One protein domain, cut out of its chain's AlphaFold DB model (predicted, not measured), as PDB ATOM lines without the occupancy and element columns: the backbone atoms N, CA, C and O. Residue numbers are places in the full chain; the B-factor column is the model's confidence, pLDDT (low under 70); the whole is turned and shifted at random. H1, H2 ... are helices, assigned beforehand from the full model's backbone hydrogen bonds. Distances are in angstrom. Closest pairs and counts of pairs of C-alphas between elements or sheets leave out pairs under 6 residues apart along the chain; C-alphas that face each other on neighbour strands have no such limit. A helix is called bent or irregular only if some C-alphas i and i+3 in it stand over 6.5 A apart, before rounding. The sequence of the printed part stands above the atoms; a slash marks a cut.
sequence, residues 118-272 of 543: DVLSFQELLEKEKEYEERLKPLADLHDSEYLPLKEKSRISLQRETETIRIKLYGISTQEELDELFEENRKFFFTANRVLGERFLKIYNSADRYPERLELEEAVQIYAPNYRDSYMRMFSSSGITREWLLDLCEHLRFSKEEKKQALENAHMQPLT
ATOM      1  N   ASP A 118      57.068  72.394 147.327       92.75
ATOM      2  CA  ASP A 118      56.384  71.566 146.317       92.75
ATOM      3  C   ASP A 118      55.485  72.390 145.359       92.75
ATOM      4  O   ASP A 118      54.448  71.936 144.868       92.75
ATOM      5  N   VAL A 119      55.822  73.672 145.159       93.38
ATOM      6  CA  VAL A 119      55.172  74.566 144.176       93.38
ATOM      7  C   VAL A 119      55.876  74.456 142.820       93.38
ATOM      8  O   VAL A 119      55.219  74.511 141.783       93.38
ATOM      9  N   LEU A 120      57.197  74.267 142.847       94.12
ATOM     10  CA  LEU A 120      58.049  74.008 141.688       94.12
ATOM     11  C   LEU A 120      58.806  72.689 141.876       94.12
ATOM     12  O   LEU A 120      59.058  72.254 142.997       94.12
ATOM     13  N   SER A 121      59.230  72.081 140.778       92.44
ATOM     14  CA  SER A 121      60.284  71.065 140.747       92.44
ATOM     15  C   SER A 121      61.667  71.695 140.537       92.44
ATOM     16  O   SER A 121      61.793  72.850 140.124       92.44
ATOM     17  N   PHE A 122      62.734  70.925 140.784       90.62
ATOM     18  CA  PHE A 122      64.109  71.370 140.519       90.62
ATOM     19  C   PHE A 122      64.348  71.723 139.044       90.62
ATOM     20  O   PHE A 122      65.182  72.581 138.762       90.62
ATOM     21  N   GLN A 123      63.649  71.068 138.112       90.31
ATOM     22  CA  GLN A 123      63.716  71.359 136.677       90.31
ATOM     23  C   GLN A 123      62.988  72.663 136.334       90.31
ATOM     24  O   GLN A 123      63.583  73.539 135.709       90.31
ATOM     25  N   GLU A 124      61.743  72.820 136.796       93.19
ATOM     26  CA  GLU A 124      60.937  74.027 136.547       93.19
ATOM     27  C   GLU A 124      61.592  75.288 137.123       93.19
ATOM     28  O   GLU A 124      61.422  76.372 136.570       93.19
ATOM     29  N   LEU A 125      62.379  75.157 138.200       91.69
ATOM     30  CA  LEU A 125      63.155  76.268 138.751       91.69
ATOM     31  C   LEU A 125      64.035  76.929 137.690       91.69
ATOM     32  O   LEU A 125      64.021  78.152 137.597       91.69
ATOM     33  N   LEU A 126      64.784  76.158 136.894       87.75
ATOM     34  CA  LEU A 126      65.700  76.728 135.898       87.75
ATOM     35  C   LEU A 126      64.951  77.409 134.752       87.75
ATOM     36  O   LEU A 126      65.381  78.452 134.258       87.75
ATOM     37  N   GLU A 127      63.821  76.833 134.341       89.56
ATOM     38  CA  GLU A 127      62.955  77.421 133.318       89.56
ATOM     39  C   GLU A 127      62.388  78.762 133.800       89.56
ATOM     40  O   GLU A 127      62.487  79.768 133.091       89.56
ATOM     41  N   LYS A 128      61.881  78.798 135.039       90.56
ATOM     42  CA  LYS A 128      61.351  80.011 135.672       90.56
ATOM     43  C   LYS A 128      62.422  81.052 135.967       90.56
ATOM     44  O   LYS A 128      62.190  82.236 135.744       90.56
ATOM     45  N   GLU A 129      63.602  80.636 136.416       87.50
ATOM     46  CA  GLU A 129      64.734  81.535 136.644       87.50
ATOM     47  C   GLU A 129      65.109  82.260 135.352       87.50
ATOM     48  O   GLU A 129      65.189  83.486 135.344       87.50
ATOM     49  N   LYS A 130      65.232  81.525 134.242       85.00
ATOM     50  CA  LYS A 130      65.511  82.106 132.926       85.00
ATOM     51  C   LYS A 130      64.397  83.050 132.466       85.00
ATOM     52  O   LYS A 130      64.689  84.142 131.985       85.00
ATOM     53  N   GLU A 131      63.133  82.656 132.621       89.62
ATOM     54  CA  GLU A 131      61.976  83.500 132.285       89.62
ATOM     55  C   GLU A 131      62.021  84.842 133.037       89.62
ATOM     56  O   GLU A 131      61.863  85.918 132.451       89.62
ATOM     57  N   TYR A 132      62.281  84.787 134.340       88.31
ATOM     58  CA  TYR A 132      62.374  85.956 135.203       88.31
ATOM     59  C   TYR A 132      63.609  86.807 134.903       88.31
ATOM     60  O   TYR A 132      63.488  88.029 134.834       88.31
ATOM     61  N   GLU A 133      64.773  86.206 134.656       82.69
ATOM     62  CA  GLU A 133      65.981  86.931 134.248       82.69
ATOM     63  C   GLU A 133      65.760  87.720 132.944       82.69
ATOM     64  O   GLU A 133      66.110  88.901 132.884       82.69
ATOM     65  N   GLU A 134      65.101  87.140 131.933       84.19
ATOM     66  CA  GLU A 134      64.729  87.854 130.697       84.19
ATOM     67  C   GLU A 134      63.811  89.057 130.978       84.19
ATOM     68  O   GLU A 134      64.004  90.139 130.422       84.19
ATOM     69  N   ARG A 135      62.852  88.918 131.903       85.06
ATOM     70  CA  ARG A 135      61.956  90.013 132.336       85.06
ATOM     71  C   ARG A 135      62.679  91.086 133.160       85.06
ATOM     72  O   ARG A 135      62.200  92.224 133.259       85.06
ATOM     73  N   LEU A 136      63.836  90.770 133.742       77.94
ATOM     74  CA  LEU A 136      64.699  91.733 134.430       77.94
ATOM     75  C   LEU A 136      65.592  92.524 133.464       77.94
ATOM     76  O   LEU A 136      65.897  93.672 133.786       77.94
ATOM     77  N   LYS A 137      65.959  91.992 132.287       72.94
ATOM     78  CA  LYS A 137      66.855  92.671 131.321       72.94
ATOM     79  C   LYS A 137      66.447  94.101 130.942       72.94
ATOM     80  O   LYS A 137      67.318  94.964 130.968       72.94
ATOM     81  N   PRO A 138      65.161  94.442 130.723       69.81
ATOM     82  CA  PRO A 138      64.771  95.826 130.436       69.81
ATOM     83  C   PRO A 138      65.099  96.827 131.556       69.81
ATOM     84  O   PRO A 138      65.157  98.026 131.307       69.81
ATOM     85  N   LEU A 139      65.307  96.363 132.798       65.50
ATOM     86  CA  LEU A 139      65.803  97.207 133.895       65.50
ATOM     87  C   LEU A 139      67.316  97.463 133.799       65.50
ATOM     88  O   LEU A 139      67.802  98.406 134.418       65.50
ATOM     89  N   ALA A 140      68.049  96.627 133.062       55.69
ATOM     90  CA  ALA A 140      69.465  96.800 132.752       55.69
ATOM     91  C   ALA A 140      69.691  97.662 131.494       55.69
ATOM     92  O   ALA A 140      70.657  98.418 131.464       55.69
ATOM     93  N   ASP A 141      68.789  97.585 130.507       47.97
ATOM     94  CA  ASP A 141      68.931  98.211 129.178       47.97
ATOM     95  C   ASP A 141      68.335  99.632 129.065       47.97
ATOM     96  O   ASP A 141      68.331 100.233 127.987       47.97
ATOM     97  N   LEU A 142      67.818 100.202 130.161       51.97
ATOM     98  CA  LEU A 142      67.396 101.605 130.217       51.97
ATOM     99  C   LEU A 142      68.627 102.519 130.077       51.97
ATOM    100  O   LEU A 142      69.243 102.929 131.057       51.97
ATOM    101  N   HIS A 143      68.940 102.852 128.825       39.66
ATOM    102  CA  HIS A 143      70.046 103.687 128.339       39.66
ATOM    103  C   HIS A 143      70.124 105.128 128.902       39.66
ATOM    104  O   HIS A 143      70.976 105.890 128.461       39.66
ATOM    105  N   ASP A 144      69.288 105.484 129.883       36.69
ATOM    106  CA  ASP A 144      69.231 106.805 130.532       36.69
ATOM    107  C   ASP A 144      69.231 106.752 132.071       36.69
ATOM    108  O   ASP A 144      69.095 107.786 132.725       36.69
ATOM    109  N   SER A 145      69.403 105.585 132.697       35.44
ATOM    110  CA  SER A 145      69.617 105.539 134.145       35.44
ATOM    111  C   SER A 145      71.060 105.189 134.443       35.44
ATOM    112  O   SER A 145      71.491 104.049 134.263       35.44
ATOM    113  N   GLU A 146      71.777 106.174 134.980       40.47
ATOM    114  CA  GLU A 146      72.714 105.958 136.074       40.47
ATOM    115  C   GLU A 146      72.384 104.647 136.799       40.47
ATOM    116  O   GLU A 146      71.230 104.407 137.175       40.47
ATOM    117  N   TYR A 147      73.400 103.804 137.003       48.19
ATOM    118  CA  TYR A 147      73.474 102.929 138.170       48.19
ATOM    119  C   TYR A 147      72.528 103.450 139.251       48.19
ATOM    120  O   TYR A 147      72.799 104.551 139.724       48.19
ATOM    121  N   LEU A 148      71.449 102.719 139.604       51.88
ATOM    122  CA  LEU A 148      70.560 103.089 140.721       51.88
ATOM    123  C   LEU A 148      71.435 103.758 141.791       51.88
ATOM    124  O   LEU A 148      72.348 103.077 142.284       51.88
ATOM    125  N   PRO A 149      71.298 105.072 142.052       51.81
ATOM    126  CA  PRO A 149      72.299 105.792 142.822       51.81
ATOM    127  C   PRO A 149      72.530 105.078 144.151       51.81
ATOM    128  O   PRO A 149      71.593 104.521 144.726       51.81
ATOM    129  N   LEU A 150      73.765 105.063 144.663       47.88
ATOM    130  CA  LEU A 150      74.152 104.281 145.852       47.88
ATOM    131  C   LEU A 150      73.185 104.478 147.041       47.88
ATOM    132  O   LEU A 150      72.913 103.558 147.813       47.88
ATOM    133  N   LYS A 151      72.599 105.675 147.138       47.19
ATOM    134  CA  LYS A 151      71.581 106.076 148.115       47.19
ATOM    135  C   LYS A 151      70.214 105.417 147.887       47.19
ATOM    136  O   LYS A 151      69.563 105.025 148.851       47.19
ATOM    137  N   GLU A 152      69.787 105.262 146.640       50.38
ATOM    138  CA  GLU A 152      68.558 104.552 146.280       50.38
ATOM    139  C   GLU A 152      68.724 103.036 146.437       50.38
ATOM    140  O   GLU A 152      67.847 102.390 147.004       50.38
ATOM    141  N   LYS A 153      69.895 102.486 146.084       56.34
ATOM    142  CA  LYS A 153      70.268 101.093 146.398       56.34
ATOM    143  C   LYS A 153      70.244 100.813 147.898       56.34
ATOM    144  O   LYS A 153      69.656  99.824 148.324       56.34
ATOM    145  N   SER A 154      70.840 101.701 148.696       46.72
ATOM    146  CA  SER A 154      70.856 101.593 150.160       46.72
ATOM    147  C   SER A 154      69.450 101.713 150.748       46.72
ATOM    148  O   SER A 154      69.094 100.936 151.625       46.72
ATOM    149  N   ARG A 155      68.611 102.619 150.225       50.56
ATOM    150  CA  ARG A 155      67.202 102.760 150.631       50.56
ATOM    151  C   ARG A 155      66.389 101.509 150.313       50.56
ATOM    152  O   ARG A 155      65.629 101.066 151.163       50.56
ATOM    153  N   ILE A 156      66.568 100.936 149.121       57.16
ATOM    154  CA  ILE A 156      65.931  99.673 148.738       57.16
ATOM    155  C   ILE A 156      66.446  98.564 149.657       57.16
ATOM    156  O   ILE A 156      65.631  97.842 150.206       57.16
ATOM    157  N   SER A 157      67.753  98.489 149.937       50.84
ATOM    158  CA  SER A 157      68.322  97.501 150.864       50.84
ATOM    159  C   SER A 157      67.880  97.640 152.320       50.84
ATOM    160  O   SER A 157      67.810  96.637 153.013       50.84
ATOM    161  N   LEU A 158      67.568  98.847 152.785       42.09
ATOM    162  CA  LEU A 158      66.952  99.080 154.093       42.09
ATOM    163  C   LEU A 158      65.460  98.732 154.077       42.09
ATOM    164  O   LEU A 158      64.975  98.103 155.011       42.09
ATOM    165  N   GLN A 159      64.739  99.053 152.992       49.59
ATOM    166  CA  GLN A 159      63.369  98.569 152.795       49.59
ATOM    167  C   GLN A 159      63.314  97.028 152.804       49.59
ATOM    168  O   GLN A 159      62.368  96.490 153.375       49.59
ATOM    169  N   ARG A 160      64.354  96.335 152.298       53.94
ATOM    170  CA  ARG A 160      64.512  94.861 152.336       53.94
ATOM    171  C   ARG A 160      64.515  94.263 153.746       53.94
ATOM    172  O   ARG A 160      64.044  93.142 153.899       53.94
ATOM    173  N   GLU A 161      65.040  94.958 154.759       45.19
ATOM    174  CA  GLU A 161      64.978  94.466 156.148       45.19
ATOM    175  C   GLU A 161      63.552  94.561 156.712       45.19
ATOM    176  O   GLU A 161      63.126  93.710 157.492       45.19
ATOM    177  N   THR A 162      62.787  95.566 156.274       43.78
ATOM    178  CA  THR A 162      61.400  95.807 156.706       43.78
ATOM    179  C   THR A 162      60.335  95.023 155.927       43.78
ATOM    180  O   THR A 162      59.327  94.642 156.516       43.78
ATOM    181  N   GLU A 163      60.521  94.750 154.633       56.12
ATOM    182  CA  GLU A 163      59.620  93.933 153.805       56.12
ATOM    183  C   GLU A 163      60.139  92.492 153.741       56.12
ATOM    184  O   GLU A 163      60.940  92.127 152.882       56.12
ATOM    185  N   THR A 164      59.699  91.627 154.659       66.12
ATOM    186  CA  THR A 164      60.115  90.220 154.633       66.12
ATOM    187  C   THR A 164      59.403  89.482 153.487       66.12
ATOM    188  O   THR A 164      58.382  88.828 153.700       66.12
ATOM    189  N   ILE A 165      59.950  89.538 152.261       75.62
ATOM    190  CA  ILE A 165      59.497  88.752 151.085       75.62
ATOM    191  C   ILE A 165      59.294  87.275 151.456       75.62
ATOM    192  O   ILE A 165      58.372  86.624 150.974       75.62
ATOM    193  N   ARG A 166      60.089  86.770 152.404       75.06
ATOM    194  CA  ARG A 166      59.948  85.451 153.031       75.06
ATOM    195  C   ARG A 166      58.522  85.128 153.502       75.06
ATOM    196  O   ARG A 166      58.062  84.017 153.272       75.06
ATOM    197  N   ILE A 167      57.817  86.070 154.133       80.75
ATOM    198  CA  ILE A 167      56.439  85.849 154.606       80.75
ATOM    199  C   ILE A 167      55.497  85.687 153.412       80.75
ATOM    200  O   ILE A 167      54.673  84.775 153.405       80.75
ATOM    201  N   LYS A 168      55.653  86.524 152.377       86.06
ATOM    202  CA  LYS A 168      54.874  86.398 151.138       86.06
ATOM    203  C   LYS A 168      55.154  85.059 150.442       86.06
ATOM    204  O   LYS A 168      54.214  84.373 150.054       86.06
ATOM    205  N   LEU A 169      56.418  84.624 150.396       87.56
ATOM    206  CA  LEU A 169      56.819  83.325 149.839       87.56
ATOM    207  C   LEU A 169      56.168  82.133 150.553       87.56
ATOM    208  O   LEU A 169      55.955  81.113 149.908       87.56
ATOM    209  N   TYR A 170      55.833  82.238 151.844       87.50
ATOM    210  CA  TYR A 170      55.103  81.199 152.594       87.50
ATOM    211  C   TYR A 170      53.598  81.180 152.317       87.50
ATOM    212  O   TYR A 170      52.908  80.232 152.701       87.50
ATOM    213  N   GLY A 171      53.088  82.236 151.682       86.50
ATOM    214  CA  GLY A 171      51.700  82.365 151.267       86.50
ATOM    215  C   GLY A 171      51.404  81.748 149.903       86.50
ATOM    216  O   GLY A 171      50.235  81.463 149.656       86.50
ATOM    217  N   ILE A 172      52.428  81.513 149.074       90.06
ATOM    218  CA  ILE A 172      52.283  81.029 147.695       90.06
ATOM    219  C   ILE A 172      51.759  79.587 147.672       90.06
ATOM    220  O   ILE A 172      52.233  78.732 148.422       90.06
ATOM    221  N   SER A 173      50.808  79.309 146.797       89.00
ATOM    222  CA  SER A 173      50.229  77.994 146.528       89.00
ATOM    223  C   SER A 173      50.348  77.585 145.063       89.00
ATOM    224  O   SER A 173      50.313  76.386 144.787       89.00
ATOM    225  N   THR A 174      50.479  78.540 144.140       90.56
ATOM    226  CA  THR A 174      50.528  78.275 142.694       90.56
ATOM    227  C   THR A 174      51.674  79.023 142.016       90.56
ATOM    228  O   THR A 174      52.287  79.913 142.608       90.56
ATOM    229  N   GLN A 175      51.985  78.647 140.773       91.50
ATOM    230  CA  GLN A 175      52.999  79.348 139.983       91.50
ATOM    231  C   GLN A 175      52.529  80.753 139.570       91.50
ATOM    232  O   GLN A 175      53.356  81.655 139.495       91.50
ATOM    233  N   GLU A 176      51.224  80.986 139.390       92.69
ATOM    234  CA  GLU A 176      50.703  82.329 139.095       92.69
ATOM    235  C   GLU A 176      50.920  83.294 140.271       92.69
ATOM    236  O   GLU A 176      51.394  84.410 140.073       92.69
ATOM    237  N   GLU A 177      50.663  82.853 141.509       92.62
ATOM    238  CA  GLU A 177      50.936  83.660 142.711       92.62
ATOM    239  C   GLU A 177      52.440  83.980 142.860       92.62
ATOM    240  O   GLU A 177      52.818  85.013 143.419       92.62
ATOM    241  N   LEU A 178      53.315  83.103 142.354       93.31
ATOM    242  CA  LEU A 178      54.757  83.345 142.293       93.31
ATOM    243  C   LEU A 178      55.122  84.387 141.226       93.31
ATOM    244  O   LEU A 178      55.932  85.271 141.512       93.31
ATOM    245  N   ASP A 179      54.503  84.325 140.043       93.31
ATOM    246  CA  ASP A 179      54.688  85.313 138.972       93.31
ATOM    247  C   ASP A 179      54.241  86.718 139.423       93.31
ATOM    248  O   ASP A 179      54.928  87.708 139.148       93.31
ATOM    249  N   GLU A 180      53.129  86.815 140.160       91.19
ATOM    250  CA  GLU A 180      52.644  88.065 140.760       91.19
ATOM    251  C   GLU A 180      53.631  88.618 141.795       91.19
ATOM    252  O   GLU A 180      54.017  89.790 141.727       91.19
ATOM    253  N   LEU A 181      54.115  87.767 142.713       89.56
ATOM    254  CA  LEU A 181      55.128  88.166 143.690       89.56
ATOM    255  C   LEU A 181      56.403  88.661 142.997       89.56
ATOM    256  O   LEU A 181      57.009  89.641 143.442       89.56
ATOM    257  N   PHE A 182      56.827  87.986 141.929       89.00
ATOM    258  CA  PHE A 182      57.991  88.389 141.156       89.00
ATOM    259  C   PHE A 182      57.822  89.796 140.574       89.00
ATOM    260  O   PHE A 182      58.700  90.634 140.781       89.00
ATOM    261  N   GLU A 183      56.699  90.090 139.914       87.44
ATOM    262  CA  GLU A 183      56.462  91.418 139.332       87.44
ATOM    263  C   GLU A 183      56.380  92.518 140.391       87.44
ATOM    264  O   GLU A 183      57.014  93.564 140.230       87.44
ATOM    265  N   GLU A 184      55.704  92.266 141.518       85.81
ATOM    266  CA  GLU A 184      55.674  93.199 142.654       85.81
ATOM    267  C   GLU A 184      57.082  93.538 143.172       85.81
ATOM    268  O   GLU A 184      57.329  94.650 143.642       85.81
ATOM    269  N   ASN A 185      58.015  92.585 143.079       82.06
ATOM    270  CA  ASN A 185      59.343  92.663 143.686       82.06
ATOM    271  C   ASN A 185      60.482  92.650 142.647       82.06
ATOM    272  O   ASN A 185      61.638  92.413 142.999       82.06
ATOM    273  N   ARG A 186      60.219  92.970 141.371       80.00
ATOM    274  CA  ARG A 186      61.229  92.925 140.289       80.00
ATOM    275  C   ARG A 186      62.502  93.706 140.614       80.00
ATOM    276  O   ARG A 186      63.611  93.240 140.367       80.00
ATOM    277  N   LYS A 187      62.358  94.888 141.224       74.31
ATOM    278  CA  LYS A 187      63.497  95.724 141.651       74.31
ATOM    279  C   LYS A 187      64.336  95.058 142.744       74.31
ATOM    280  O   LYS A 187      65.556  95.229 142.757       74.31
ATOM    281  N   PHE A 188      63.707  94.305 143.649       75.19
ATOM    282  CA  PHE A 188      64.421  93.509 144.646       75.19
ATOM    283  C   PHE A 188      65.264  92.441 143.953       75.19
ATOM    284  O   PHE A 188      66.482  92.442 144.115       75.19
ATOM    285  N   PHE A 189      64.646  91.614 143.109       76.69
ATOM    286  CA  PHE A 189      65.339  90.521 142.428       76.69
ATOM    287  C   PHE A 189      66.464  91.015 141.506       76.69
ATOM    288  O   PHE A 189      67.545  90.433 141.509       76.69
ATOM    289  N   PHE A 190      66.277  92.155 140.831       73.06
ATOM    290  CA  PHE A 190      67.328  92.809 140.040       73.06
ATOM    291  C   PHE A 190      68.555  93.220 140.869       73.06
ATOM    292  O   PHE A 190      69.693  93.150 140.411       73.06
ATOM    293  N   THR A 191      68.334  93.701 142.093       66.75
ATOM    294  CA  THR A 191      69.398  94.276 142.930       66.75
ATOM    295  C   THR A 191      69.989  93.286 143.936       66.75
ATOM    296  O   THR A 191      71.019  93.583 144.538       66.75
ATOM    297  N   ALA A 192      69.365  92.122 144.113       62.66
ATOM    298  CA  ALA A 192      69.756  91.084 145.058       62.66
ATOM    299  C   ALA A 192      71.052  90.345 144.677       62.66
ATOM    300  O   ALA A 192      71.926  90.181 145.526       62.66
ATOM    301  N   ASN A 193      71.225  89.958 143.406       60.41
ATOM    302  CA  ASN A 193      72.436  89.254 142.946       60.41
ATOM    303  C   ASN A 193      73.704  90.115 143.088       60.41
ATOM    304  O   ASN A 193      74.783  89.592 143.346       60.41
ATOM    305  N   ARG A 194      73.569  91.448 143.024       62.19
ATOM    306  CA  ARG A 194      74.682  92.392 143.218       62.19
ATOM    307  C   ARG A 194      75.273  92.367 144.624       62.19
ATOM    308  O   ARG A 194      76.423  92.754 144.780       62.19
ATOM    309  N   VAL A 195      74.533  91.904 145.636       68.38
ATOM    310  CA  VAL A 195      75.009  91.910 147.028       68.38
ATOM    311  C   VAL A 195      76.196  90.963 147.217       68.38
ATOM    312  O   VAL A 195      77.119  91.312 147.950       68.38
ATOM    313  N   LEU A 196      76.214  89.803 146.546       73.75
ATOM    314  CA  LEU A 196      77.355  88.883 146.598       73.75
ATOM    315  C   LEU A 196      78.600  89.538 145.995       73.75
ATOM    316  O   LEU A 196      79.612  89.644 146.682       73.75
ATOM    317  N   GLY A 197      78.506  90.032 144.758       75.38
ATOM    318  CA  GLY A 197      79.611  90.719 144.092       75.38
ATOM    319  C   GLY A 197      80.091  91.964 144.841       75.38
ATOM    320  O   GLY A 197      81.290  92.158 144.995       75.38
ATOM    321  N   GLU A 198      79.190  92.784 145.392       75.25
ATOM    322  CA  GLU A 198      79.554  93.956 146.204       75.25
ATOM    323  C   GLU A 198      80.279  93.555 147.501       75.25
ATOM    324  O   GLU A 198      81.258  94.193 147.892       75.25
ATOM    325  N   ARG A 199      79.838  92.480 148.170       82.25
ATOM    326  CA  ARG A 199      80.516  91.949 149.362       82.25
ATOM    327  C   ARG A 199      81.863  91.322 149.018       82.25
ATOM    328  O   ARG A 199      82.820  91.554 149.749       82.25
ATOM    329  N   PHE A 200      81.954  90.594 147.908       85.88
ATOM    330  CA  PHE A 200      83.208  90.055 147.388       85.88
ATOM    331  C   PHE A 200      84.201  91.179 147.082       85.88
ATOM    332  O   PHE A 200      85.327  91.163 147.570       85.88
ATOM    333  N   LEU A 201      83.754  92.216 146.371       86.12
ATOM    334  CA  LEU A 201      84.550  93.400 146.065       86.12
ATOM    335  C   LEU A 201      84.985  94.140 147.338       86.12
ATOM    336  O   LEU A 201      86.084  94.683 147.391       86.12
ATOM    337  N   LYS A 202      84.153  94.157 148.385       86.19
ATOM    338  CA  LYS A 202      84.525  94.719 149.688       86.19
ATOM    339  C   LYS A 202      85.617  93.899 150.378       86.19
ATOM    340  O   LYS A 202      86.521  94.504 150.946       86.19
ATOM    341  N   ILE A 203      85.541  92.566 150.325       90.25
ATOM    342  CA  ILE A 203      86.609  91.686 150.825       90.25
ATOM    343  C   ILE A 203      87.892  91.981 150.048       90.25
ATOM    344  O   ILE A 203      88.891  92.363 150.654       90.25
ATOM    345  N   TYR A 204      87.833  91.926 148.715       91.31
ATOM    346  CA  TYR A 204      88.952  92.249 147.832       91.31
ATOM    347  C   TYR A 204      89.578  93.610 148.182       91.31
ATOM    348  O   TYR A 204      90.760  93.708 148.473       91.31
ATOM    349  N   ASN A 205      88.783  94.666 148.317       88.38
ATOM    350  CA  ASN A 205      89.304  96.001 148.616       88.38
ATOM    351  C   ASN A 205      89.787  96.211 150.062       88.38
ATOM    352  O   ASN A 205      90.280  97.299 150.370       88.38
ATOM    353  N   SER A 206      89.615  95.229 150.953       87.88
ATOM    354  CA  SER A 206      89.970  95.347 152.375       87.88
ATOM    355  C   SER A 206      91.415  94.983 152.713       87.88
ATOM    356  O   SER A 206      91.859  95.300 153.817       87.88
ATOM    357  N   ALA A 207      92.152  94.373 151.783       84.69
ATOM    358  CA  ALA A 207      93.557  94.032 151.974       84.69
ATOM    359  C   ALA A 207      94.399  94.417 150.754       84.69
ATOM    360  O   ALA A 207      93.930  94.362 149.616       84.69
ATOM    361  N   ASP A 208      95.654  94.771 151.008       83.12
ATOM    362  CA  ASP A 208      96.666  94.962 149.976       83.12
ATOM    363  C   ASP A 208      97.336  93.599 149.731       83.12
ATOM    364  O   ASP A 208      98.115  93.119 150.553       83.12
ATOM    365  N   ARG A 209      96.942  92.923 148.642       85.94
ATOM    366  CA  ARG A 209      97.405  91.557 148.291       85.94
ATOM    367  C   ARG A 209      98.544  91.528 147.287       85.94
ATOM    368  O   ARG A 209      99.252  90.530 147.191       85.94
ATOM    369  N   TYR A 210      98.688  92.606 146.536       85.31
ATOM    370  CA  TYR A 210      99.658  92.743 145.466       85.31
ATOM    371  C   TYR A 210     100.576  93.923 145.789       85.31
ATOM    372  O   TYR A 210     100.128  94.849 146.476       85.31
ATOM    373  N   PRO A 211     101.829  93.914 145.310       79.44
ATOM    374  CA  PRO A 211     102.741  95.042 145.491       79.44
ATOM    375  C   PRO A 211     102.154  96.358 144.967       79.44
ATOM    376  O   PRO A 211     102.223  97.380 145.649       79.44
ATOM    377  N   GLU A 212     101.483  96.304 143.812       81.44
ATOM    378  CA  GLU A 212     100.695  97.401 143.251       81.44
ATOM    379  C   GLU A 212      99.192  97.171 143.442       81.44
ATOM    380  O   GLU A 212      98.663  96.092 143.175       81.44
ATOM    381  N   ARG A 213      98.459  98.208 143.866       85.75
ATOM    382  CA  ARG A 213      97.004  98.098 144.040       85.75
ATOM    383  C   ARG A 213      96.302  98.062 142.682       85.75
ATOM    384  O   ARG A 213      96.193  99.099 142.017       85.75
ATOM    385  N   LEU A 214      95.796  96.878 142.345       89.38
ATOM    386  CA  LEU A 214      94.970  96.593 141.174       89.38
ATOM    387  C   LEU A 214      93.479  96.654 141.511       89.38
ATOM    388  O   LEU A 214      93.051  96.228 142.591       89.38
ATOM    389  N   GLU A 215      92.671  97.113 140.565       90.12
ATOM    390  CA  GLU A 215      91.225  96.897 140.589       90.12
ATOM    391  C   GLU A 215      90.901  95.407 140.386       90.12
ATOM    392  O   GLU A 215      91.701  94.646 139.842       90.12
ATOM    393  N   LEU A 216      89.711  94.968 140.815       89.31
ATOM    394  CA  LEU A 216      89.328  93.550 140.726       89.31
ATOM    395  C   LEU A 216      89.404  93.014 139.288       89.31
ATOM    396  O   LEU A 216      89.871  91.902 139.075       89.31
ATOM    397  N   GLU A 217      88.947  93.794 138.309       87.31
ATOM    398  CA  GLU A 217      88.996  93.407 136.895       87.31
ATOM    399  C   GLU A 217      90.437  93.203 136.410       87.31
ATOM    400  O   GLU A 217      90.733  92.197 135.767       87.31
ATOM    401  N   GLU A 218      91.340  94.114 136.774       89.62
ATOM    402  CA  GLU A 218      92.763  94.040 136.432       89.62
ATOM    403  C   GLU A 218      93.409  92.805 137.075       89.62
ATOM    404  O   GLU A 218      94.101  92.039 136.406       89.62
ATOM    405  N   ALA A 219      93.125  92.552 138.356       90.88
ATOM    406  CA  ALA A 219      93.626  91.376 139.059       90.88
ATOM    407  C   ALA A 219      93.085  90.067 138.469       90.88
ATOM    408  O   ALA A 219      93.834  89.104 138.333       90.88
ATOM    409  N   VAL A 220      91.814  90.023 138.057       88.56
ATOM    410  CA  VAL A 220      91.257  88.853 137.365       88.56
ATOM    411  C   VAL A 220      91.972  88.622 136.034       88.56
ATOM    412  O   VAL A 220      92.290  87.485 135.711       88.56
ATOM    413  N   GLN A 221      92.281  89.667 135.267       86.75
ATOM    414  CA  GLN A 221      92.981  89.512 133.988       86.75
ATOM    415  C   GLN A 221      94.425  88.989 134.144       86.75
ATOM    416  O   GLN A 221      94.890  88.259 133.265       86.75
ATOM    417  N   ILE A 222      95.108  89.329 135.247       87.94
ATOM    418  CA  ILE A 222      96.528  89.001 135.496       87.94
ATOM    419  C   ILE A 222      96.761  87.768 136.375       87.94
ATOM    420  O   ILE A 222      97.796  87.129 136.230       87.94
ATOM    421  N   TYR A 223      95.852  87.437 137.288       87.00
ATOM    422  CA  TYR A 223      96.036  86.316 138.219       87.00
ATOM    423  C   TYR A 223      94.994  85.216 138.037       87.00
ATOM    424  O   TYR A 223      95.230  84.083 138.428       87.00
ATOM    425  N   ALA A 224      93.844  85.522 137.434       84.19
ATOM    426  CA  ALA A 224      92.740  84.581 137.265       84.19
ATOM    427  C   ALA A 224      92.168  84.648 135.832       84.19
ATOM    428  O   ALA A 224      90.957  84.815 135.651       84.19
ATOM    429  N   PRO A 225      92.997  84.540 134.778       76.75
ATOM    430  CA  PRO A 225      92.624  84.886 133.400       76.75
ATOM    431  C   PRO A 225      91.474  84.024 132.871       76.75
ATOM    432  O   PRO A 225      90.729  84.447 131.987       76.75
ATOM    433  N   ASN A 226      91.301  82.827 133.433       72.94
ATOM    434  CA  ASN A 226      90.230  81.885 133.114       72.94
ATOM    435  C   ASN A 226      88.855  82.385 133.587       72.94
ATOM    436  O   ASN A 226      87.814  81.965 133.080       72.94
ATOM    437  N   TYR A 227      88.845  83.324 134.529       78.50
ATOM    438  CA  TYR A 227      87.653  83.914 135.111       78.50
ATOM    439  C   TYR A 227      87.233  85.216 134.429       78.50
ATOM    440  O   TYR A 227      86.127  85.675 134.690       78.50
ATOM    441  N   ARG A 228      88.021  85.781 133.504       77.00
ATOM    442  CA  ARG A 228      87.738  87.077 132.848       77.00
ATOM    443  C   ARG A 228      86.326  87.194 132.251       77.00
ATOM    444  O   ARG A 228      85.667  88.211 132.424       77.00
ATOM    445  N   ASP A 229      85.823  86.119 131.643       71.50
ATOM    446  CA  ASP A 229      84.509  86.103 130.980       71.50
ATOM    447  C   ASP A 229      83.366  85.689 131.925       71.50
ATOM    448  O   ASP A 229      82.186  85.718 131.562       71.50
ATOM    449  N   SER A 230      83.695  85.245 133.142       72.44
ATOM    450  CA  SER A 230      82.723  84.684 134.084       72.44
ATOM    451  C   SER A 230      82.668  85.395 135.431       72.44
ATOM    452  O   SER A 230      81.632  85.306 136.084       72.44
ATOM    453  N   TYR A 231      83.697  86.146 135.837       77.06
ATOM    454  CA  TYR A 231      83.756  86.760 137.164       77.06
ATOM    455  C   TYR A 231      82.602  87.739 137.372       77.06
ATOM    456  O   TYR A 231      81.968  87.722 138.422       77.06
ATOM    457  N   MET A 232      82.225  88.486 136.325       74.06
ATOM    458  CA  MET A 232      81.099  89.425 136.358       74.06
ATOM    459  C   MET A 232      79.758  88.772 136.706       74.06
ATOM    460  O   MET A 232      78.841  89.458 137.162       74.06
ATOM    461  N   ARG A 233      79.639  87.445 136.572       69.06
ATOM    462  CA  ARG A 233      78.452  86.699 137.004       69.06
ATOM    463  C   ARG A 233      78.195  86.858 138.498       69.06
ATOM    464  O   ARG A 233      77.034  86.844 138.878       69.06
ATOM    465  N   MET A 234      79.202  87.123 139.334       71.56
ATOM    466  CA  MET A 234      78.972  87.384 140.767       71.56
ATOM    467  C   MET A 234      78.187  88.661 141.049       71.56
ATOM    468  O   MET A 234      77.659  88.831 142.145       71.56
ATOM    469  N   PHE A 235      78.087  89.546 140.057       67.25
ATOM    470  CA  PHE A 235      77.323  90.784 140.142       67.25
ATOM    471  C   PHE A 235      75.943  90.681 139.483       67.25
ATOM    472  O   PHE A 235      75.147  91.610 139.620       67.25
ATOM    473  N   SER A 236      75.645  89.598 138.760       55.75
ATOM    474  CA  SER A 236      74.456  89.520 137.898       55.75
ATOM    475  C   SER A 236      73.705  88.188 137.941       55.75
ATOM    476  O   SER A 236      72.508  88.180 137.671       55.75
ATOM    477  N   SER A 237      74.342  87.083 138.332       54.53
ATOM    478  CA  SER A 237      73.813  85.725 138.201       54.53
ATOM    479  C   SER A 237      73.982  84.903 139.483       54.53
ATOM    480  O   SER A 237      74.979  84.993 140.190       54.53
ATOM    481  N   SER A 238      73.005  84.043 139.749       51.44
ATOM    482  CA  SER A 238      72.913  83.113 140.889       51.44
ATOM    483  C   SER A 238      73.755  81.823 140.769       51.44
ATOM    484  O   SER A 238      73.567  80.897 141.543       51.44
ATOM    485  N   GLY A 239      74.660  81.721 139.790       55.59
ATOM    486  CA  GLY A 239      75.167  80.432 139.278       55.59
ATOM    487  C   GLY A 239      76.610  80.128 139.626       55.59
ATOM    488  O   GLY A 239      77.301  79.469 138.852       55.59
ATOM    489  N   ILE A 240      77.091  80.693 140.725       71.06
ATOM    490  CA  ILE A 240      78.456  80.482 141.184       71.06
ATOM    491  C   ILE A 240      78.475  79.212 142.016       71.06
ATOM    492  O   ILE A 240      77.727  79.103 142.983       71.06
ATOM    493  N   THR A 241      79.310  78.247 141.634       70.69
ATOM    494  CA  THR A 241      79.532  77.043 142.439       70.69
ATOM    495  C   THR A 241      80.561  77.315 143.532       70.69
ATOM    496  O   THR A 241      81.342  78.269 143.451       70.69
ATOM    497  N   ARG A 242      80.576  76.465 144.565       78.00
ATOM    498  CA  ARG A 242      81.564  76.546 145.647       78.00
ATOM    499  C   ARG A 242      82.981  76.394 145.119       78.00
ATOM    500  O   ARG A 242      83.841  77.185 145.491       78.00
ATOM    501  N   GLU A 243      83.205  75.416 144.243       75.62
ATOM    502  CA  GLU A 243      84.517  75.185 143.636       75.62
ATOM    503  C   GLU A 243      84.967  76.402 142.830       75.62
ATOM    504  O   GLU A 243      86.083  76.865 143.016       75.62
ATOM    505  N   TRP A 244      84.080  76.971 142.007       81.69
ATOM    506  CA  TRP A 244      84.391  78.156 141.208       81.69
ATOM    507  C   TRP A 244      84.766  79.352 142.092       81.69
ATOM    508  O   TRP A 244      85.720  80.065 141.792       81.69
ATOM    509  N   LEU A 245      84.034  79.579 143.193       84.69
ATOM    510  CA  LEU A 245      84.305  80.711 144.081       84.69
ATOM    511  C   LEU A 245      85.629  80.535 144.820       84.69
ATOM    512  O   LEU A 245      86.383  81.497 144.944       84.69
ATOM    513  N   LEU A 246      85.898  79.327 145.315       85.81
ATOM    514  CA  LEU A 246      87.140  79.020 146.014       85.81
ATOM    515  C   LEU A 246      88.348  79.098 145.095       85.81
ATOM    516  O   LEU A 246      89.339  79.702 145.489       85.81
ATOM    517  N   ASP A 247      88.243  78.556 143.885       82.19
ATOM    518  CA  ASP A 247      89.323  78.599 142.905       82.19
ATOM    519  C   ASP A 247      89.618  80.050 142.494       82.19
ATOM    520  O   ASP A 247      90.763  80.487 142.567       82.19
ATOM    521  N   LEU A 248      88.591  80.866 142.218       87.69
ATOM    522  CA  LEU A 248      88.779  82.304 141.993       87.69
ATOM    523  C   LEU A 248      89.434  83.006 143.196       87.69
ATOM    524  O   LEU A 248      90.322  83.838 143.020       87.69
ATOM    525  N   CYS A 249      89.005  82.693 144.423       90.94
ATOM    526  CA  CYS A 249      89.612  83.251 145.634       90.94
ATOM    527  C   CYS A 249      91.084  82.839 145.781       90.94
ATOM    528  O   CYS A 249      91.886  83.641 146.252       90.94
ATOM    529  N   GLU A 250      91.441  81.605 145.419       87.12
ATOM    530  CA  GLU A 250      92.820  81.110 145.440       87.12
ATOM    531  C   GLU A 250      93.704  81.924 144.495       87.12
ATOM    532  O   GLU A 250      94.683  82.517 144.939       87.12
ATOM    533  N   HIS A 251      93.285  82.051 143.236       86.75
ATOM    534  CA  HIS A 251      93.997  82.814 142.211       86.75
ATOM    535  C   HIS A 251      94.134  84.295 142.585       86.75
ATOM    536  O   HIS A 251      95.179  84.914 142.398       86.75
ATOM    537  N   LEU A 252      93.096  84.875 143.196       90.88
ATOM    538  CA  LEU A 252      93.135  86.247 143.705       90.88
ATOM    539  C   LEU A 252      93.836  86.381 145.071       90.88
ATOM    540  O   LEU A 252      93.795  87.452 145.681       90.88
ATOM    541  N   ARG A 253      94.494  85.318 145.555       89.00
ATOM    542  CA  ARG A 253      95.320  85.285 146.775       89.00
ATOM    543  C   ARG A 253      94.560  85.645 148.048       89.00
ATOM    544  O   ARG A 253      95.102  86.277 148.955       89.00
ATOM    545  N   PHE A 254      93.291  85.259 148.128       91.38
ATOM    546  CA  PHE A 254      92.495  85.482 149.327       91.38
ATOM    547  C   PHE A 254      93.062  84.647 150.477       91.38
ATOM    548  O   PHE A 254      93.346  83.451 150.339       91.38
ATOM    549  N   SER A 255      93.182  85.268 151.646       88.88
ATOM    550  CA  SER A 255      93.519  84.566 152.880       88.88
ATOM    551  C   SER A 255      92.431  83.556 153.259       88.88
ATOM    552  O   SER A 255      91.317  83.549 152.724       88.88
ATOM    553  N   LYS A 256      92.732  82.686 154.227       86.44
ATOM    554  CA  LYS A 256      91.774  81.681 154.709       86.44
ATOM    555  C   LYS A 256      90.518  82.336 155.284       86.44
ATOM    556  O   LYS A 256      89.408  81.870 155.041       86.44
ATOM    557  N   GLU A 257      90.684  83.425 156.023       88.94
ATOM    558  CA  GLU A 257      89.606  84.215 156.613       88.94
ATOM    559  C   GLU A 257      88.741  84.870 155.531       88.94
ATOM    560  O   GLU A 257      87.516  84.834 155.612       88.94
ATOM    561  N   GLU A 258      89.367  85.391 154.478       91.88
ATOM    562  CA  GLU A 258      88.666  85.996 153.344       91.88
ATOM    563  C   GLU A 258      87.893  84.957 152.531       91.88
ATOM    564  O   GLU A 258      86.746  85.207 152.168       91.88
ATOM    565  N   LYS A 259      88.467  83.766 152.309       91.19
ATOM    566  CA  LYS A 259      87.769  82.626 151.688       91.19
ATOM    567  C   LYS A 259      86.552  82.206 152.511       91.19
ATOM    568  O   LYS A 259      85.470  82.028 151.952       91.19
ATOM    569  N   LYS A 260      86.684  82.109 153.841       87.50
ATOM    570  CA  LYS A 260      85.548  81.837 154.746       87.50
ATOM    571  C   LYS A 260      84.468  82.904 154.611       87.50
ATOM    572  O   LYS A 260      83.301  82.561 154.463       87.50
ATOM    573  N   GLN A 261      84.858  84.176 154.605       87.19
ATOM    574  CA  GLN A 261      83.925  85.287 154.464       87.19
ATOM    575  C   GLN A 261      83.249  85.306 153.082       87.19
ATOM    576  O   GLN A 261      82.061  85.608 152.980       87.19
ATOM    577  N   ALA A 262      83.971  84.965 152.011       87.81
ATOM    578  CA  ALA A 262      83.421  84.848 150.662       87.81
ATOM    579  C   ALA A 262      82.381  83.718 150.580       87.81
ATOM    580  O   ALA A 262      81.276  83.945 150.083       87.81
ATOM    581  N   LEU A 263      82.690  82.542 151.137       84.69
ATOM    582  CA  LEU A 263      81.755  81.417 151.234       84.69
ATOM    583  C   LEU A 263      80.531  81.746 152.092       84.69
ATOM    584  O   LEU A 263      79.411  81.432 151.694       84.69
ATOM    585  N   GLU A 264      80.721  82.410 153.233       80.31
ATOM    586  CA  GLU A 264      79.628  82.866 154.097       80.31
ATOM    587  C   GLU A 264      78.713  83.840 153.348       80.31
ATOM    588  O   GLU A 264      77.494  83.679 153.346       80.31
ATOM    589  N   ASN A 265      79.289  84.798 152.617       78.44
ATOM    590  CA  ASN A 265      78.528  85.736 151.794       78.44
ATOM    591  C   ASN A 265      77.768  85.055 150.650       78.44
ATOM    592  O   ASN A 265      76.692  85.526 150.275       78.44
ATOM    593  N   ALA A 266      78.295  83.950 150.120       75.19
ATOM    594  CA  ALA A 266      77.613  83.105 149.145       75.19
ATOM    595  C   ALA A 266      76.613  82.119 149.792       75.19
ATOM    596  O   ALA A 266      75.743  81.588 149.105       75.19
ATOM    597  N   HIS A 267      76.666  81.937 151.117       69.62
ATOM    598  CA  HIS A 267      75.982  80.889 151.890       69.62
ATOM    599  C   HIS A 267      76.277  79.482 151.366       69.62
ATOM    600  O   HIS A 267      75.408  78.616 151.287       69.62
ATOM    601  N   MET A 268      77.530  79.277 150.997       76.88
ATOM    602  CA  MET A 268      78.056  77.973 150.640       76.88
ATOM    603  C   MET A 268      78.566  77.264 151.888       76.88
ATOM    604  O   MET A 268      78.846  77.895 152.909       76.88
ATOM    605  N   GLN A 269      78.705  75.941 151.802       73.69
ATOM    606  CA  GLN A 269      79.272  75.146 152.886       73.69
ATOM    607  C   GLN A 269      80.631  75.732 153.328       73.69
ATOM    608  O   GLN A 269      81.487  75.956 152.460       73.69
ATOM    609  N   PRO A 270      80.844  75.972 154.640       77.31
ATOM    610  CA  PRO A 270      82.103  76.504 155.158       77.31
ATOM    611  C   PRO A 270      83.310  75.635 154.784       77.31
ATOM    612  O   PRO A 270      83.157  74.467 154.418       77.31
ATOM    613  N   LEU A 271      84.520  76.190 154.903       79.62
ATOM    614  CA  LEU A 271      85.744  75.384 154.830       79.62
ATOM    615  C   LEU A 271      85.774  74.383 155.992       79.62
ATOM    616  O   LEU A 271      85.552  74.773 157.143       79.62
ATOM    617  N   THR A 272      86.066  73.115 155.705       72.44
ATOM    618  CA  THR A 272      86.309  72.092 156.732       72.44
ATOM    619  C   THR A 272      87.634  72.348 157.456       72.44
ATOM    620  O   THR A 272      88.468  73.140 157.008       72.44
TER     621      THR A 272
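AT A GLANCE: This is residues 118 to 272 of the 543 residues of an uncharacterized protein of Ruminococcus sp. AF41-9 (UniProt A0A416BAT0). Picture two lobes of helices set one after the other, joined where H5 leads through Asn 193 into H6: a loosely packed lobe of H1 to H5 and a closer-packed lobe of H6 to H10. In the first, H5 lies between the late part of the long, kinked H1 and H2, with H3 and H4 farther out; in the second, H6 and H10 lie side by side, H8 packs on H6, H9 packs on H10, and H7 lies toward the end far from the first lobe. Residues 121 to 127, of which 122 to 127 belong to H1, and residues 141 to 147 stick out. The printed part has 155 residues with ten named helices, H1 to H10 in chain order, and no named strand, an all-helix class with mostly crossed helix packing. It is only just compact, close to loose, with a radius of gyration of the C-alphas of 17.5 A and spans of 53 by 41 by 29 A.

HOW THE PARTS SIT: Start with the longest helix, H1, residues 122 to 140, which has a kink of 27 degrees near residue 134. With its residues 136 to 139 alone it only just touches H5, residues 186 to 192, with 3 pairs of C-alphas within 8 A; the closest, those of Leu 136 and Phe 190, are 6.3 A apart, and the lines are about perpendicular at 81 degrees. Next look at H2, residues 150 to 162, which also only just touches H5, with 3 pairs; the closest C-alphas, of Ile 156 and Phe 188, are 7.6 A apart. H4, residues 175 to 184, is close to H1 but not clearly touching, the closest C-alphas, of Tyr 132 and Phe 182, being 7.8 A apart. H3, residues 165 to 169, is likewise close to H4 but not clearly touching, at 7.7 A between the C-alphas of Lys 168 and Leu 181. Cross to H6, residues 194 to 204, which meets H5 only through their link. H6 touches H10, residues 256 to 266, at a shallow tilt of 7 degrees, opposite ways; their closest C-alphas, of Phe 200 and Ala 262, are 6.2 A apart. H6 also touches H8, residues 231 to 235, where the closest C-alphas, of Arg 194 and Phe 235, are 4.4 A apart. H9, residues 242 to 251, touches H10 in a helical hairpin, at a steep tilt of 38 degrees, opposite ways, with the C-alphas of Cys 249 and Lys 259 closest at 6.4 A. H7, residues 216 to 223, is close to H9 but not clearly touching, at 5.7 A between the C-alphas of Tyr 223 and His 251. H1 is apart from H6, H7, H8, H9 and H10. Every O i to N i+4 pair is within hydrogen-bond range in H3, H4, H5, H6, H7, H9 and H10; H1 has 10 of 15, H2 has 7 of 9, and H8 has 0 of 1, with 2 of its 2 O i to N i+3 pairs within range.

IN THESE COORDINATES: Find C-alpha 122 at (64.109, 71.370, 140.519); from there H1 runs 27.1 A to C-alpha 140 at (69.465, 96.800, 132.752). It is only just irregular, its C-alphas 135 and 138 being 6.7 A apart. H2 runs 18.8 A from Leu 150 to Thr 162, the short H3 goes from Ile 165 to Leu 169, H4 runs 14.4 A from Gln 175, and H5 goes from Arg 186 to Ala 192. H6 runs 15.0 A from Arg 194, H7 goes from Leu 216 to Tyr 223, H8 from Tyr 231 to Phe 235, and H9 runs 14.3 A from Arg 242. H10 runs 15.3 A and ends at C-alpha 266, (77.613, 83.105, 149.145).

THE WHOLE: The two C-alphas farthest apart, those of Ser 173 and Pro 211, stand 55.2 A from each other. The printed part has no cut, and its one long link joins H6 to H7. Mean pLDDT of the printed part is 76.7; look for values under 70 at residues 138 to 164, 191 to 195, 233, 235 to 239 and 267, with a mean of 49 in H2.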